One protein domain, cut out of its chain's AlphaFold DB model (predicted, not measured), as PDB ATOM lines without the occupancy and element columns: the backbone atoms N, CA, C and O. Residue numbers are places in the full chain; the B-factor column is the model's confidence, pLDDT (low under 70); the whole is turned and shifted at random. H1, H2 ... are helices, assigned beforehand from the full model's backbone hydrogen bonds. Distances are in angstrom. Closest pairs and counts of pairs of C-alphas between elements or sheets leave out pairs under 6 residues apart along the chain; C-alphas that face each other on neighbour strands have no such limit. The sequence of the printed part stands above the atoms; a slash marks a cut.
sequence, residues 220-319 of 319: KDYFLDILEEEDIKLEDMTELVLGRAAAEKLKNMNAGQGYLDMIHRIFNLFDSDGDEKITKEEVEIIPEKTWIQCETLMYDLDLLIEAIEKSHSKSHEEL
ATOM      1  N   LYS A 220     301.256 347.633 304.589       68.75
ATOM      2  CA  LYS A 220     300.659 346.893 305.682       68.75
ATOM      3  C   LYS A 220     301.217 345.492 305.913       68.75
ATOM      4  O   LYS A 220     301.704 345.282 307.004       68.75
ATOM      5  N   ASP A 221     301.166 344.556 304.973       70.12
ATOM      6  CA  ASP A 221     301.737 343.212 305.123       70.12
ATOM      7  C   ASP A 221     303.256 343.263 305.364       70.12
ATOM      8  O   ASP A 221     303.747 342.543 306.226       70.12
ATOM      9  N   TYR A 222     303.990 344.159 304.693       70.81
ATOM     10  CA  TYR A 222     305.432 344.349 304.923       70.81
ATOM     11  C   TYR A 222     305.741 344.895 306.330       70.81
ATOM     12  O   TYR A 222     306.587 344.364 307.045       70.81
ATOM     13  N   PHE A 223     305.019 345.932 306.761       74.31
ATOM     14  CA  PHE A 223     305.088 346.478 308.114       74.31
ATOM     15  C   PHE A 223     304.670 345.404 309.127       74.31
ATOM     16  O   PHE A 223     305.367 345.205 310.112       74.31
ATOM     17  N   LEU A 224     303.577 344.674 308.882       78.38
ATOM     18  CA  LEU A 224     303.059 343.639 309.776       78.38
ATOM     19  C   LEU A 224     304.024 342.461 309.938       78.38
ATOM     20  O   LEU A 224     304.112 341.972 311.059       78.38
ATOM     21  N   ASP A 225     304.732 342.039 308.884       78.19
ATOM     22  CA  ASP A 225     305.749 340.972 308.927       78.19
ATOM     23  C   ASP A 225     306.926 341.360 309.835       78.19
ATOM     24  O   ASP A 225     307.305 340.619 310.739       78.19
ATOM     25  N   ILE A 226     307.444 342.583 309.682       80.62
ATOM     26  CA  ILE A 226     308.520 343.115 310.535       80.62
ATOM     27  C   ILE A 226     308.039 343.248 311.987       80.62
ATOM     28  O   ILE A 226     308.738 342.853 312.921       80.62
ATOM     29  N   LEU A 227     306.809 343.737 312.164       85.44
ATOM     30  CA  LEU A 227     306.159 343.907 313.462       85.44
ATOM     31  C   LEU A 227     305.751 342.579 314.123       85.44
ATOM     32  O   LEU A 227     305.305 342.591 315.272       85.44
ATOM     33  N   GLU A 228     305.883 341.427 313.448       84.62
ATOM     34  CA  GLU A 228     305.775 340.121 314.114       84.62
ATOM     35  C   GLU A 228     306.993 339.829 314.998       84.62
ATOM     36  O   GLU A 228     306.863 339.117 315.999       84.62
ATOM     37  N   GLU A 229     308.152 340.391 314.651       81.50
ATOM     38  CA  GLU A 229     309.424 340.155 315.332       81.50
ATOM     39  C   GLU A 229     309.811 341.330 316.250       81.50
ATOM     40  O   GLU A 229     310.214 341.096 317.396       81.50
ATOM     41  N   GLU A 230     309.674 342.584 315.795       89.62
ATOM     42  CA  GLU A 230     310.044 343.773 316.580       89.62
ATOM     43  C   GLU A 230     309.347 345.081 316.161       89.62
ATOM     44  O   GLU A 230     308.948 345.258 315.014       89.62
ATOM     45  N   ASP A 231     309.242 346.030 317.104       92.38
ATOM     46  CA  ASP A 231     308.751 347.390 316.837       92.38
ATOM     47  C   ASP A 231     309.690 348.130 315.871       92.38
ATOM     48  O   ASP A 231     310.915 348.118 316.042       92.38
ATOM     49  N   ILE A 232     309.122 348.875 314.923       90.81
ATOM     50  CA  ILE A 232     309.908 349.684 313.984       90.81
ATOM     51  C   ILE A 232     310.188 351.042 314.616       90.81
ATOM     52  O   ILE A 232     309.271 351.810 314.894       90.81
ATOM     53  N   LYS A 233     311.463 351.375 314.813       93.00
ATOM     54  CA  LYS A 233     311.865 352.672 315.365       93.00
ATOM     55  C   LYS A 233     312.111 353.693 314.267       93.00
ATOM     56  O   LYS A 233     312.599 353.361 313.187       93.00
ATOM     57  N   LEU A 234     311.911 354.966 314.600       87.25
ATOM     58  CA  LEU A 234     312.212 356.078 313.696       87.25
ATOM     59  C   LEU A 234     313.661 356.054 313.166       87.25
ATOM     60  O   LEU A 234     313.900 356.392 312.006       87.25
ATOM     61  N   GLU A 235     314.628 355.633 313.990       88.25
ATOM     62  CA  GLU A 235     316.048 355.562 313.605       88.25
ATOM     63  C   GLU A 235     316.329 354.559 312.471       88.25
ATOM     64  O   GLU A 235     317.233 354.786 311.662       88.25
ATOM     65  N   ASP A 236     315.509 353.512 312.357       88.56
ATOM     66  CA  ASP A 236     315.683 352.420 311.396       88.56
ATOM     67  C   ASP A 236     314.929 352.673 310.075       88.56
ATOM     68  O   ASP A 236     315.252 352.092 309.035       88.56
ATOM     69  N   MET A 237     313.986 353.623 310.070       85.75
ATOM     70  CA  MET A 237     313.114 353.915 308.924       85.75
ATOM     71  C   MET A 237     313.854 354.252 307.638       85.75
ATOM     72  O   MET A 237     313.380 353.943 306.549       85.75
ATOM     73  N   THR A 238     315.016 354.897 307.729       83.25
ATOM     74  CA  THR A 238     315.762 355.276 306.523       83.25
ATOM     75  C   THR A 238     316.316 354.053 305.796       83.25
ATOM     76  O   THR A 238     316.247 353.993 304.570       83.25
ATOM     77  N   GLU A 239     316.862 353.078 306.530       81.88
ATOM     78  CA  GLU A 239     317.353 351.833 305.925       81.88
ATOM     79  C   GLU A 239     316.196 350.936 305.483       81.88
ATOM     80  O   GLU A 239     316.318 350.282 304.452       81.88
ATOM     81  N   LEU A 240     315.077 350.951 306.209       81.75
ATOM     82  CA  LEU A 240     313.876 350.181 305.885       81.75
ATOM     83  C   LEU A 240     313.206 350.662 304.588       81.75
ATOM     84  O   LEU A 240     312.880 349.854 303.725       81.75
ATOM     85  N   VAL A 241     313.063 351.979 304.413       80.31
ATOM     86  CA  VAL A 241     312.397 352.574 303.241       80.31
ATOM     87  C   VAL A 241     313.291 352.559 301.995       80.31
ATOM     88  O   VAL A 241     312.806 352.299 300.899       80.31
ATOM     89  N   LEU A 242     314.591 352.836 302.143       75.56
ATOM     90  CA  LEU A 242     315.503 353.017 301.000       75.56
ATOM     91  C   LEU A 242     316.412 351.817 300.723       75.56
ATOM     92  O   LEU A 242     317.024 351.727 299.659       75.56
ATOM     93  N   GLY A 243     316.576 350.926 301.696       78.50
ATOM     94  CA  GLY A 243     317.662 349.958 301.711       78.50
ATOM     95  C   GLY A 243     319.006 350.587 302.101       78.50
ATOM     96  O   GLY A 243     319.299 351.764 301.863       78.50
ATOM     97  N   ARG A 244     319.885 349.763 302.685       73.88
ATOM     98  CA  ARG A 244     321.197 350.199 303.197       73.88
ATOM     99  C   ARG A 244     322.067 350.881 302.136       73.88
ATOM    100  O   ARG A 244     322.665 351.918 302.408       73.88
ATOM    101  N   ALA A 245     322.121 350.325 300.924       66.38
ATOM    102  CA  ALA A 245     322.977 350.839 299.855       66.38
ATOM    103  C   ALA A 245     322.574 352.257 299.408       66.38
ATOM    104  O   ALA A 245     323.431 353.134 299.288       66.38
ATOM    105  N   ALA A 246     321.276 352.510 299.210       70.38
ATOM    106  CA  ALA A 246     320.783 353.830 298.821       70.38
ATOM    107  C   ALA A 246     320.913 354.844 299.969       70.38
ATOM    108  O   ALA A 246     321.339 355.980 299.748       70.38
ATOM    109  N   ALA A 247     320.643 354.425 301.211       74.31
ATOM    110  CA  ALA A 247     320.826 355.268 302.389       74.31
ATOM    111  C   ALA A 247     322.290 355.724 302.559       74.31
ATOM    112  O   ALA A 247     322.551 356.899 302.831       74.31
ATOM    113  N   GLU A 248     323.260 354.824 302.368       79.12
ATOM    114  CA  GLU A 248     324.688 355.165 302.388       79.12
ATOM    115  C   GLU A 248     325.082 356.078 301.223       79.12
ATOM    116  O   GLU A 248     325.810 357.056 301.421       79.12
ATOM    117  N   LYS A 249     324.577 355.800 300.016       79.69
ATOM    118  CA  LYS A 249     324.813 356.625 298.825       79.69
ATOM    119  C   LYS A 249     324.373 358.072 299.066       79.69
ATOM    120  O   LYS A 249     325.188 358.982 298.917       79.69
ATOM    121  N   LEU A 250     323.144 358.295 299.532       74.12
ATOM    122  CA  LEU A 250     322.614 359.638 299.808       74.12
ATOM    123  C   LEU A 250     323.389 360.371 300.913       74.12
ATOM    124  O   LEU A 250     323.657 361.570 300.785       74.12
ATOM    125  N   LYS A 251     323.820 359.653 301.963       79.00
ATOM    126  CA  LYS A 251     324.705 360.202 303.005       79.00
ATOM    127  C   LYS A 251     326.032 360.681 302.410       79.00
ATOM    128  O   LYS A 251     326.453 361.804 302.681       79.00
ATOM    129  N   ASN A 252     326.662 359.871 301.561       79.56
ATOM    130  CA  ASN A 252     327.939 360.206 300.922       79.56
ATOM    131  C   ASN A 252     327.827 361.394 299.953       79.56
ATOM    132  O   ASN A 252     328.776 362.163 299.808       79.56
ATOM    133  N   MET A 253     326.661 361.577 299.330       74.44
ATOM    134  CA  MET A 253     326.377 362.687 298.416       74.44
ATOM    135  C   MET A 253     326.087 364.020 299.126       74.44
ATOM    136  O   MET A 253     325.942 365.041 298.457       74.44
ATOM    137  N   ASN A 254     325.986 364.044 300.462       72.25
ATOM    138  CA  ASN A 254     325.485 365.193 301.228       72.25
ATOM    139  C   ASN A 254     324.130 365.706 300.695       72.25
ATOM    140  O   ASN A 254     323.928 366.913 300.558       72.25
ATOM    141  N   ALA A 255     323.202 364.787 300.409       65.88
ATOM    142  CA  ALA A 255     321.911 365.018 299.746       65.88
ATOM    143  C   ALA A 255     320.937 366.007 300.443       65.88
ATOM    144  O   ALA A 255     319.834 366.249 299.952       65.88
ATOM    145  N   GLY A 256     321.328 366.609 301.570       66.12
ATOM    146  CA  GLY A 256     320.476 367.468 302.392       66.12
ATOM    147  C   GLY A 256     319.432 366.678 303.188       66.12
ATOM    148  O   GLY A 256     319.378 365.457 303.128       66.12
ATOM    149  N   GLN A 257     318.600 367.380 303.964       66.94
ATOM    150  CA  GLN A 257     317.640 366.749 304.887       66.94
ATOM    151  C   GLN A 257     316.279 366.426 304.239       66.94
ATOM    152  O   GLN A 257     315.470 365.727 304.832       66.94
ATOM    153  N   GLY A 258     316.014 366.899 303.015       60.88
ATOM    154  CA  GLY A 258     314.669 366.853 302.420       60.88
ATOM    155  C   GLY A 258     314.080 365.445 302.276       60.88
ATOM    156  O   GLY A 258     312.894 365.261 302.527       60.88
ATOM    157  N   TYR A 259     314.899 364.445 301.937       75.06
ATOM    158  CA  TYR A 259     314.442 363.053 301.847       75.06
ATOM    159  C   TYR A 259     314.191 362.441 303.237       75.06
ATOM    160  O   TYR A 259     313.235 361.694 303.423       75.06
ATOM    161  N   LEU A 260     314.990 362.823 304.239       74.81
ATOM    162  CA  LEU A 260     314.808 362.403 305.630       74.81
ATOM    163  C   LEU A 260     313.523 362.994 306.222       74.81
ATOM    164  O   LEU A 260     312.790 362.294 306.913       74.81
ATOM    165  N   ASP A 261     313.193 364.246 305.890       72.94
ATOM    166  CA  ASP A 261     311.931 364.874 306.298       72.94
ATOM    167  C   ASP A 261     310.715 364.134 305.716       72.94
ATOM    168  O   ASP A 261     309.676 364.035 306.368       72.94
ATOM    169  N   MET A 262     310.824 363.595 304.499       69.75
ATOM    170  CA  MET A 262     309.759 362.793 303.886       69.75
ATOM    171  C   MET A 262     309.616 361.423 304.545       69.75
ATOM    172  O   MET A 262     308.495 361.027 304.855       69.75
ATOM    173  N   ILE A 263     310.729 360.756 304.851       83.56
ATOM    174  CA  ILE A 263     310.737 359.490 305.599       83.56
ATOM    175  C   ILE A 263     310.126 359.681 306.994       83.56
ATOM    176  O   ILE A 263     309.286 358.890 307.412       83.56
ATOM    177  N   HIS A 264     310.447 360.780 307.682       84.12
ATOM    178  CA  HIS A 264     309.804 361.126 308.953       84.12
ATOM    179  C   HIS A 264     308.294 361.360 308.798       84.12
ATOM    180  O   HIS A 264     307.514 360.993 309.671       84.12
ATOM    181  N   ARG A 265     307.843 361.972 307.693       83.88
ATOM    182  CA  ARG A 265     306.405 362.162 307.430       83.88
ATOM    183  C   ARG A 265     305.689 360.842 307.179       83.88
ATOM    184  O   ARG A 265     304.559 360.723 307.632       83.88
ATOM    185  N   ILE A 266     306.335 359.895 306.498       87.50
ATOM    186  CA  ILE A 266     305.823 358.534 306.301       87.50
ATOM    187  C   ILE A 266     305.711 357.826 307.653       87.50
ATOM    188  O   ILE A 266     304.642 357.326 307.976       87.50
ATOM    189  N   PHE A 267     306.758 357.868 308.481       91.00
ATOM    190  CA  PHE A 267     306.747 357.285 309.826       91.00
ATOM    191  C   PHE A 267     305.592 357.808 310.694       91.00
ATOM    192  O   PHE A 267     304.814 357.035 311.245       91.00
ATOM    193  N   ASN A 268     305.407 359.131 310.724       89.44
ATOM    194  CA  ASN A 268     304.354 359.789 311.503       89.44
ATOM    195  C   ASN A 268     302.922 359.489 311.016       89.44
ATOM    196  O   ASN A 268     301.964 359.918 311.656       89.44
ATOM    197  N   LEU A 269     302.741 358.828 309.864       88.38
ATOM    198  CA  LEU A 269     301.423 358.312 309.484       88.38
ATOM    199  C   LEU A 269     301.014 357.110 310.339       88.38
ATOM    200  O   LEU A 269     299.813 356.870 310.486       88.38
ATOM    201  N   PHE A 270     302.001 356.376 310.860       89.06
ATOM    202  CA  PHE A 270     301.819 355.106 311.552       89.06
ATOM    203  C   PHE A 270     302.108 355.181 313.057       89.06
ATOM    204  O   PHE A 270     301.465 354.454 313.802       89.06
ATOM    205  N   ASP A 271     302.981 356.093 313.499       90.88
ATOM    206  CA  ASP A 271     303.213 356.414 314.919       90.88
ATOM    207  C   ASP A 271     302.065 357.291 315.459       90.88
ATOM    208  O   ASP A 271     302.014 358.512 315.263       90.88
ATOM    209  N   SER A 272     301.070 356.646 316.059       86.94
ATOM    210  CA  SER A 272     299.816 357.278 316.469       86.94
ATOM    211  C   SER A 272     299.887 357.906 317.860       86.94
ATOM    212  O   SER A 272     299.138 358.854 318.142       86.94
ATOM    213  N   ASP A 273     300.762 357.390 318.724       88.62
ATOM    214  CA  ASP A 273     300.941 357.858 320.096       88.62
ATOM    215  C   ASP A 273     302.164 358.780 320.278       88.62
ATOM    216  O   ASP A 273     302.245 359.495 321.288       88.62
ATOM    217  N   GLY A 274     303.012 358.885 319.253       89.75
ATOM    218  CA  GLY A 274     304.158 359.782 319.184       89.75
ATOM    219  C   GLY A 274     305.339 359.302 320.020       89.75
ATOM    220  O   GLY A 274     306.091 360.149 320.519       89.75
ATOM    221  N   ASP A 275     305.465 357.993 320.253       93.00
ATOM    222  CA  ASP A 275     306.531 357.403 321.065       93.00
ATOM    223  C   ASP A 275     307.816 357.077 320.277       93.00
ATOM    224  O   ASP A 275     308.777 356.544 320.848       93.00
ATOM    225  N   GLU A 276     307.868 357.491 319.005       93.25
ATOM    226  CA  GLU A 276     308.947 357.226 318.050       93.25
ATOM    227  C   GLU A 276     309.108 355.737 317.707       93.25
ATOM    228  O   GLU A 276     310.180 355.301 317.255       93.25
ATOM    229  N   LYS A 277     308.023 354.963 317.842       93.94
ATOM    230  CA  LYS A 277     307.909 353.595 317.343       93.94
ATOM    231  C   LYS A 277     306.602 353.392 316.594       93.94
ATOM    232  O   LYS A 277     305.616 354.077 316.806       93.94
ATOM    233  N   ILE A 278     306.624 352.424 315.691       91.56
ATOM    234  CA  ILE A 278     305.423 351.868 315.085       91.56
ATOM    235  C   ILE A 278     305.252 350.478 315.672       91.56
ATOM    236  O   ILE A 278     306.183 349.668 315.640       91.56
ATOM    237  N   THR A 279     304.063 350.210 316.191       92.81
ATOM    238  CA  THR A 279     303.674 348.912 316.749       92.81
ATOM    239  C   THR A 279     302.655 348.203 315.859       92.81
ATOM    240  O   THR A 279     301.974 348.813 315.025       92.81
ATOM    241  N   LYS A 280     302.511 346.885 316.044       90.06
ATOM    242  CA  LYS A 280     301.508 346.087 315.323       90.06
ATOM    243  C   LYS A 280     300.095 346.616 315.562       90.06
ATOM    244  O   LYS A 280     299.313 346.736 314.620       90.06
ATOM    245  N   GLU A 281     299.782 346.972 316.806       89.50
ATOM    246  CA  GLU A 281     298.476 347.499 317.193       89.50
ATOM    247  C   GLU A 281     298.120 348.787 316.450       89.50
ATOM    248  O   GLU A 281     296.959 348.976 316.089       89.50
ATOM    249  N   GLU A 282     299.095 349.660 316.198       89.31
ATOM    250  CA  GLU A 282     298.882 350.909 315.466       89.31
ATOM    251  C   GLU A 282     298.611 350.661 313.987       89.31
ATOM    252  O   GLU A 282     297.650 351.196 313.434       89.31
ATOM    253  N   VAL A 283     299.393 349.784 313.357       86.50
ATOM    254  CA  VAL A 283     299.229 349.424 311.942       86.50
ATOM    255  C   VAL A 283     297.885 348.736 311.684       86.50
ATOM    256  O   VAL A 283     297.219 349.029 310.687       86.50
ATOM    257  N   GLU A 284     297.423 347.876 312.598       84.75
ATOM    258  CA  GLU A 284     296.148 347.158 312.465       84.75
ATOM    259  C   GLU A 284     294.908 348.070 312.532       84.75
ATOM    260  O   GLU A 284     293.876 347.753 311.930       84.75
ATOM    261  N   ILE A 285     294.980 349.203 313.244       85.81
ATOM    262  CA  ILE A 285     293.844 350.127 313.428       85.81
ATOM    263  C   ILE A 285     293.828 351.290 312.428       85.81
ATOM    264  O   ILE A 285     292.903 352.114 312.454       85.81
ATOM    265  N   ILE A 286     294.835 351.385 311.558       83.62
ATOM    266  CA  ILE A 286     294.992 352.521 310.656       83.62
ATOM    267  C   ILE A 286     293.951 352.512 309.521       83.62
ATOM    268  O   ILE A 286     293.704 351.483 308.890       83.62
ATOM    269  N   PRO A 287     293.311 353.665 309.223       86.00
ATOM    270  CA  PRO A 287     292.349 353.766 308.130       86.00
ATOM    271  C   PRO A 287     292.977 353.572 306.743       86.00
ATOM    272  O   PRO A 287     294.034 354.124 306.463       86.00
ATOM    273  N   GLU A 288     292.226 352.975 305.815       77.12
ATOM    274  CA  GLU A 288     292.615 352.796 304.400       77.12
ATOM    275  C   GLU A 288     293.151 354.072 303.725       77.12
ATOM    276  O   GLU A 288     294.128 354.067 302.985       77.12
ATOM    277  N   LYS A 289     292.547 355.226 304.028       79.44
ATOM    278  CA  LYS A 289     292.983 356.525 303.487       79.44
ATOM    279  C   LYS A 289     294.419 356.905 303.872       79.44
ATOM    280  O   LYS A 289     295.005 357.743 303.197       79.44
ATOM    281  N   THR A 290     294.938 356.378 304.980       81.06
ATOM    282  CA  THR A 290     296.300 356.641 305.454       81.06
ATOM    283  C   THR A 290     297.301 355.836 304.630       81.06
ATOM    284  O   THR A 290     298.355 356.366 304.299       81.06
ATOM    285  N   TRP A 291     296.934 354.627 304.192       80.56
ATOM    286  CA  TRP A 291     297.725 353.840 303.242       80.56
ATOM    287  C   TRP A 291     297.865 354.558 301.897       80.56
ATOM    288  O   TRP A 291     298.981 354.775 301.444       80.56
ATOM    289  N   ILE A 292     296.769 355.108 301.363       75.25
ATOM    290  CA  ILE A 292     296.801 355.941 300.142       75.25
ATOM    291  C   ILE A 292     297.718 357.173 300.311       75.25
ATOM    292  O   ILE A 292     298.397 357.613 299.378       75.25
ATOM    293  N   GLN A 293     297.745 357.769 301.509       79.00
ATOM    294  CA  GLN A 293     298.654 358.882 301.812       79.00
ATOM    295  C   GLN A 293     300.116 358.432 301.884       79.00
ATOM    296  O   GLN A 293     300.982 359.163 301.405       79.00
ATOM    297  N   CYS A 294     300.381 357.253 302.449       82.50
ATOM    298  CA  CYS A 294     301.707 356.649 302.479       82.50
ATOM    299  C   CYS A 294     302.223 356.413 301.056       82.50
ATOM    300  O   CYS A 294     303.290 356.909 300.717       82.50
ATOM    301  N   GLU A 295     301.422 355.788 300.192       76.38
ATOM    302  CA  GLU A 295     301.766 355.549 298.783       76.38
ATOM    303  C   GLU A 295     302.123 356.843 298.046       76.38
ATOM    304  O   GLU A 295     303.122 356.910 297.334       76.38
ATOM    305  N   THR A 296     301.342 357.905 298.267       74.94
ATOM    306  CA  THR A 296     301.615 359.217 297.666       74.94
ATOM    307  C   THR A 296     302.962 359.780 298.139       74.94
ATOM    308  O   THR A 296     303.735 360.293 297.334       74.94
ATOM    309  N   LEU A 297     303.265 359.680 299.440       76.19
ATOM    310  CA  LEU A 297     304.533 360.158 300.000       76.19
ATOM    311  C   LEU A 297     305.732 359.318 299.548       76.19
ATOM    312  O   LEU A 297     306.803 359.884 299.339       76.19
ATOM    313  N   MET A 298     305.555 358.005 299.397       78.00
ATOM    314  CA  MET A 298     306.568 357.091 298.866       78.00
ATOM    315  C   MET A 298     306.901 357.439 297.413       78.00
ATOM    316  O   MET A 298     308.066 357.626 297.078       78.00
ATOM    317  N   TYR A 299     305.882 357.658 296.579       74.88
ATOM    318  CA  TYR A 299     306.075 358.094 295.197       74.88
ATOM    319  C   TYR A 299     306.797 359.449 295.103       74.88
ATOM    320  O   TYR A 299     307.736 359.617 294.323       74.88
ATOM    321  N   ASP A 300     306.402 360.426 295.924       68.25
ATOM    322  CA  ASP A 300     307.080 361.725 295.961       68.25
ATOM    323  C   ASP A 300     308.547 361.590 296.433       68.25
ATOM    324  O   ASP A 300     309.412 362.359 296.000       68.25
ATOM    325  N   LEU A 301     308.834 360.642 297.338       76.56
ATOM    326  CA  LEU A 301     310.179 360.374 297.853       76.56
ATOM    327  C   LEU A 301     311.076 359.809 296.749       76.56
ATOM    328  O   LEU A 301     312.198 360.293 296.586       76.56
ATOM    329  N   ASP A 302     310.567 358.871 295.953       79.19
ATOM    330  CA  ASP A 302     311.289 358.311 294.806       79.19
ATOM    331  C   ASP A 302     311.653 359.409 293.796       79.19
ATOM    332  O   ASP A 302     312.816 359.550 293.401       79.19
ATOM    333  N   LEU A 303     310.695 360.283 293.465       67.81
ATOM    334  CA  LEU A 303     310.939 361.435 292.590       67.81
ATOM    335  C   LEU A 303     312.003 362.391 293.151       67.81
ATOM    336  O   LEU A 303     312.819 362.935 292.396       67.81
ATOM    337  N   LEU A 304     312.003 362.623 294.467       68.06
ATOM    338  CA  LEU A 304     312.998 363.470 295.121       68.06
ATOM    339  C   LEU A 304     314.395 362.842 295.056       68.06
ATOM    340  O   LEU A 304     315.363 363.547 294.755       68.06
ATOM    341  N   ILE A 305     314.511 361.540 295.311       76.62
ATOM    342  CA  ILE A 305     315.782 360.812 295.254       76.62
ATOM    343  C   ILE A 305     316.350 360.859 293.838       76.62
ATOM    344  O   ILE A 305     317.503 361.254 293.656       76.62
ATOM    345  N   GLU A 306     315.530 360.591 292.822       78.44
ATOM    346  CA  GLU A 306     315.952 360.728 291.429       78.44
ATOM    347  C   GLU A 306     316.472 362.136 291.105       78.44
ATOM    348  O   GLU A 306     317.463 362.300 290.386       78.44
ATOM    349  N   ALA A 307     315.800 363.175 291.609       65.88
ATOM    350  CA  ALA A 307     316.206 364.557 291.386       65.88
ATOM    351  C   ALA A 307     317.555 364.874 292.056       65.88
ATOM    352  O   ALA A 307     318.402 365.535 291.443       65.88
ATOM    353  N   ILE A 308     317.778 364.377 293.277       69.38
ATOM    354  CA  ILE A 308     319.046 364.507 294.007       69.38
ATOM    355  C   ILE A 308     320.171 363.846 293.207       69.38
ATOM    356  O   ILE A 308     321.193 364.484 292.937       69.38
ATOM    357  N   GLU A 309     319.972 362.611 292.756       77.88
ATOM    358  CA  GLU A 309     320.971 361.862 291.992       77.88
ATOM    359  C   GLU A 309     321.320 362.535 290.661       77.88
ATOM    360  O   GLU A 309     322.500 362.727 290.351       77.88
ATOM    361  N   LYS A 310     320.309 363.009 289.921       74.50
ATOM    362  CA  LYS A 310     320.492 363.778 288.677       74.50
ATOM    363  C   LYS A 310     321.199 365.119 288.903       74.50
ATOM    364  O   LYS A 310     321.879 365.613 288.003       74.50
ATOM    365  N   SER A 311     321.018 365.752 290.063       64.25
ATOM    366  CA  SER A 311     321.690 367.017 290.385       64.25
ATOM    367  C   SER A 311     323.174 366.817 290.703       64.25
ATOM    368  O   SER A 311     324.009 367.639 290.320       64.25
ATOM    369  N   HIS A 312     323.514 365.699 291.345       64.25
ATOM    370  CA  HIS A 312     324.882 365.407 291.741       64.25
ATOM    371  C   HIS A 312     325.739 364.929 290.562       64.25
ATOM    372  O   HIS A 312     326.888 365.358 290.441       64.25
ATOM    373  N   SER A 313     325.175 364.144 289.636       59.09
ATOM    374  CA  SER A 313     325.879 363.718 288.416       59.09
ATOM    375  C   SER A 313     326.296 364.902 287.533       59.09
ATOM    376  O   SER A 313     327.438 364.957 287.079       59.09
ATOM    377  N   LYS A 314     325.437 365.922 287.392       51.53
ATOM    378  CA  LYS A 314     325.762 367.164 286.662       51.53
ATOM    379  C   LYS A 314     326.911 367.960 287.285       51.53
ATOM    380  O   LYS A 314     327.687 368.569 286.560       51.53
ATOM    381  N   SER A 315     327.046 367.947 288.613       49.69
ATOM    382  CA  SER A 315     328.123 368.679 289.302       49.69
ATOM    383  C   SER A 315     329.517 368.067 289.107       49.69
ATOM    384  O   SER A 315     330.515 368.762 289.284       49.69
ATOM    385  N   HIS A 316     329.589 366.791 288.715       46.81
ATOM    386  CA  HIS A 316     330.842 366.078 288.465       46.81
ATOM    387  C   HIS A 316     331.285 366.092 286.993       46.81
ATOM    388  O   HIS A 316     332.463 365.868 286.734       46.81
ATOM    389  N   GLU A 317     330.391 366.389 286.043       41.91
ATOM    390  CA  GLU A 317     330.732 366.550 284.617       41.91
ATOM    391  C   GLU A 317     331.179 367.982 284.244       41.91
ATOM    392  O   GLU A 317     331.752 368.184 283.175       41.91
ATOM    393  N   GLU A 318     330.956 368.978 285.113       38.72
ATOM    394  CA  GLU A 318     331.329 370.392 284.890       38.72
ATOM    395  C   GLU A 318     332.619 370.847 285.624       38.72
ATOM    396  O   GLU A 318     332.884 372.050 285.716       38.72
ATOM    397  N   LEU A 319     333.455 369.915 286.108       33.94
ATOM    398  CA  LEU A 319     334.774 370.173 286.728       33.94
ATOM    399  C   LEU A 319     335.915 369.459 285.991       33.94
ATOM    400  O   LEU A 319     337.011 370.062 285.904       33.94
TER     401      LEU A 319
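What this domain is: This is residues 220 to 319 of the 319 residues of the protein "KDM8" of Sepia pharaonis (UniProt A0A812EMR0). One long helix, H6, makes the longest axis, and five short helices gather on one side of it. H4 packs along H6, H2 packs on H4, H3 comes next to H2, and the pair H1 and H5 sits together at the end where H6 begins; at the other end residues 313 to 319 stick out. The printed part has 100 residues and six named helices, in the order H1 to H6, with no named strand; the class is all helix. It is only just compact, close to loose, with a radius of gyration of the C-alphas of 15.2 A, and it spans 53 by 25 by 22 A.

How they stand to each other: H1, residues 220 to 229, touches H5, residues 280 to 285, at a shallow tilt of 29 degrees, opposite ways; the closest C-alphas are those of Leu 227 and Lys 280, 5.5 A apart. H2, residues 237 to 242, touches H4, residues 258 to 267, at a steep tilt of 66 degrees, opposite ways, closest at the C-alphas of Thr 238 and Ile 263, 6.6 A apart. H3, residues 244 to 252, is close to H2 but not clearly touching, with the C-alphas of Glu 239 and Ala 247 closest at 6.0 A; their lines are about perpendicular, at 84 degrees. H4 touches H6, residues 288 to 317, at a shallow tilt of 17 degrees, opposite ways; the closest C-alphas are those of Ile 266 and Cys 294, 5.9 A apart, and H6 touches H4 with residues 294 to 305 alone. H2 and H3 are each near H6. H1 and H3 are apart, as are H3 and H5. Every O i to N i+4 pair is within hydrogen-bond range in H2, H3, H4 and H5; the count is 5 of 6 in H1 and 24 of 26 in H6.

Where its parts are: H1 begins at C-alpha 220, (300.659, 346.893, 305.682), and measures 14.7 A from first to last C-alpha. H2 and H5 have six residues each, and H3 has nine. H4 measures 14.5 A and begins at C-alpha 258, (314.669, 366.853, 302.420). H6 measures 45.1 A and ends at C-alpha 317, (330.732, 366.550, 284.617).

The domain as a whole: The C-alphas farthest apart are those of Ile 285 and Leu 319, 52.8 A. The printed part has no cut and ends at the chain's last residue. The link from H4 to H5, residues 268 to 279, is long; within it residues 277 to 278 pair antiparallel with residues 232 to 233. The mean pLDDT of the printed part is 77.5, and 21 residues are under 70, among them residues 255 to 258 and 311 to 319.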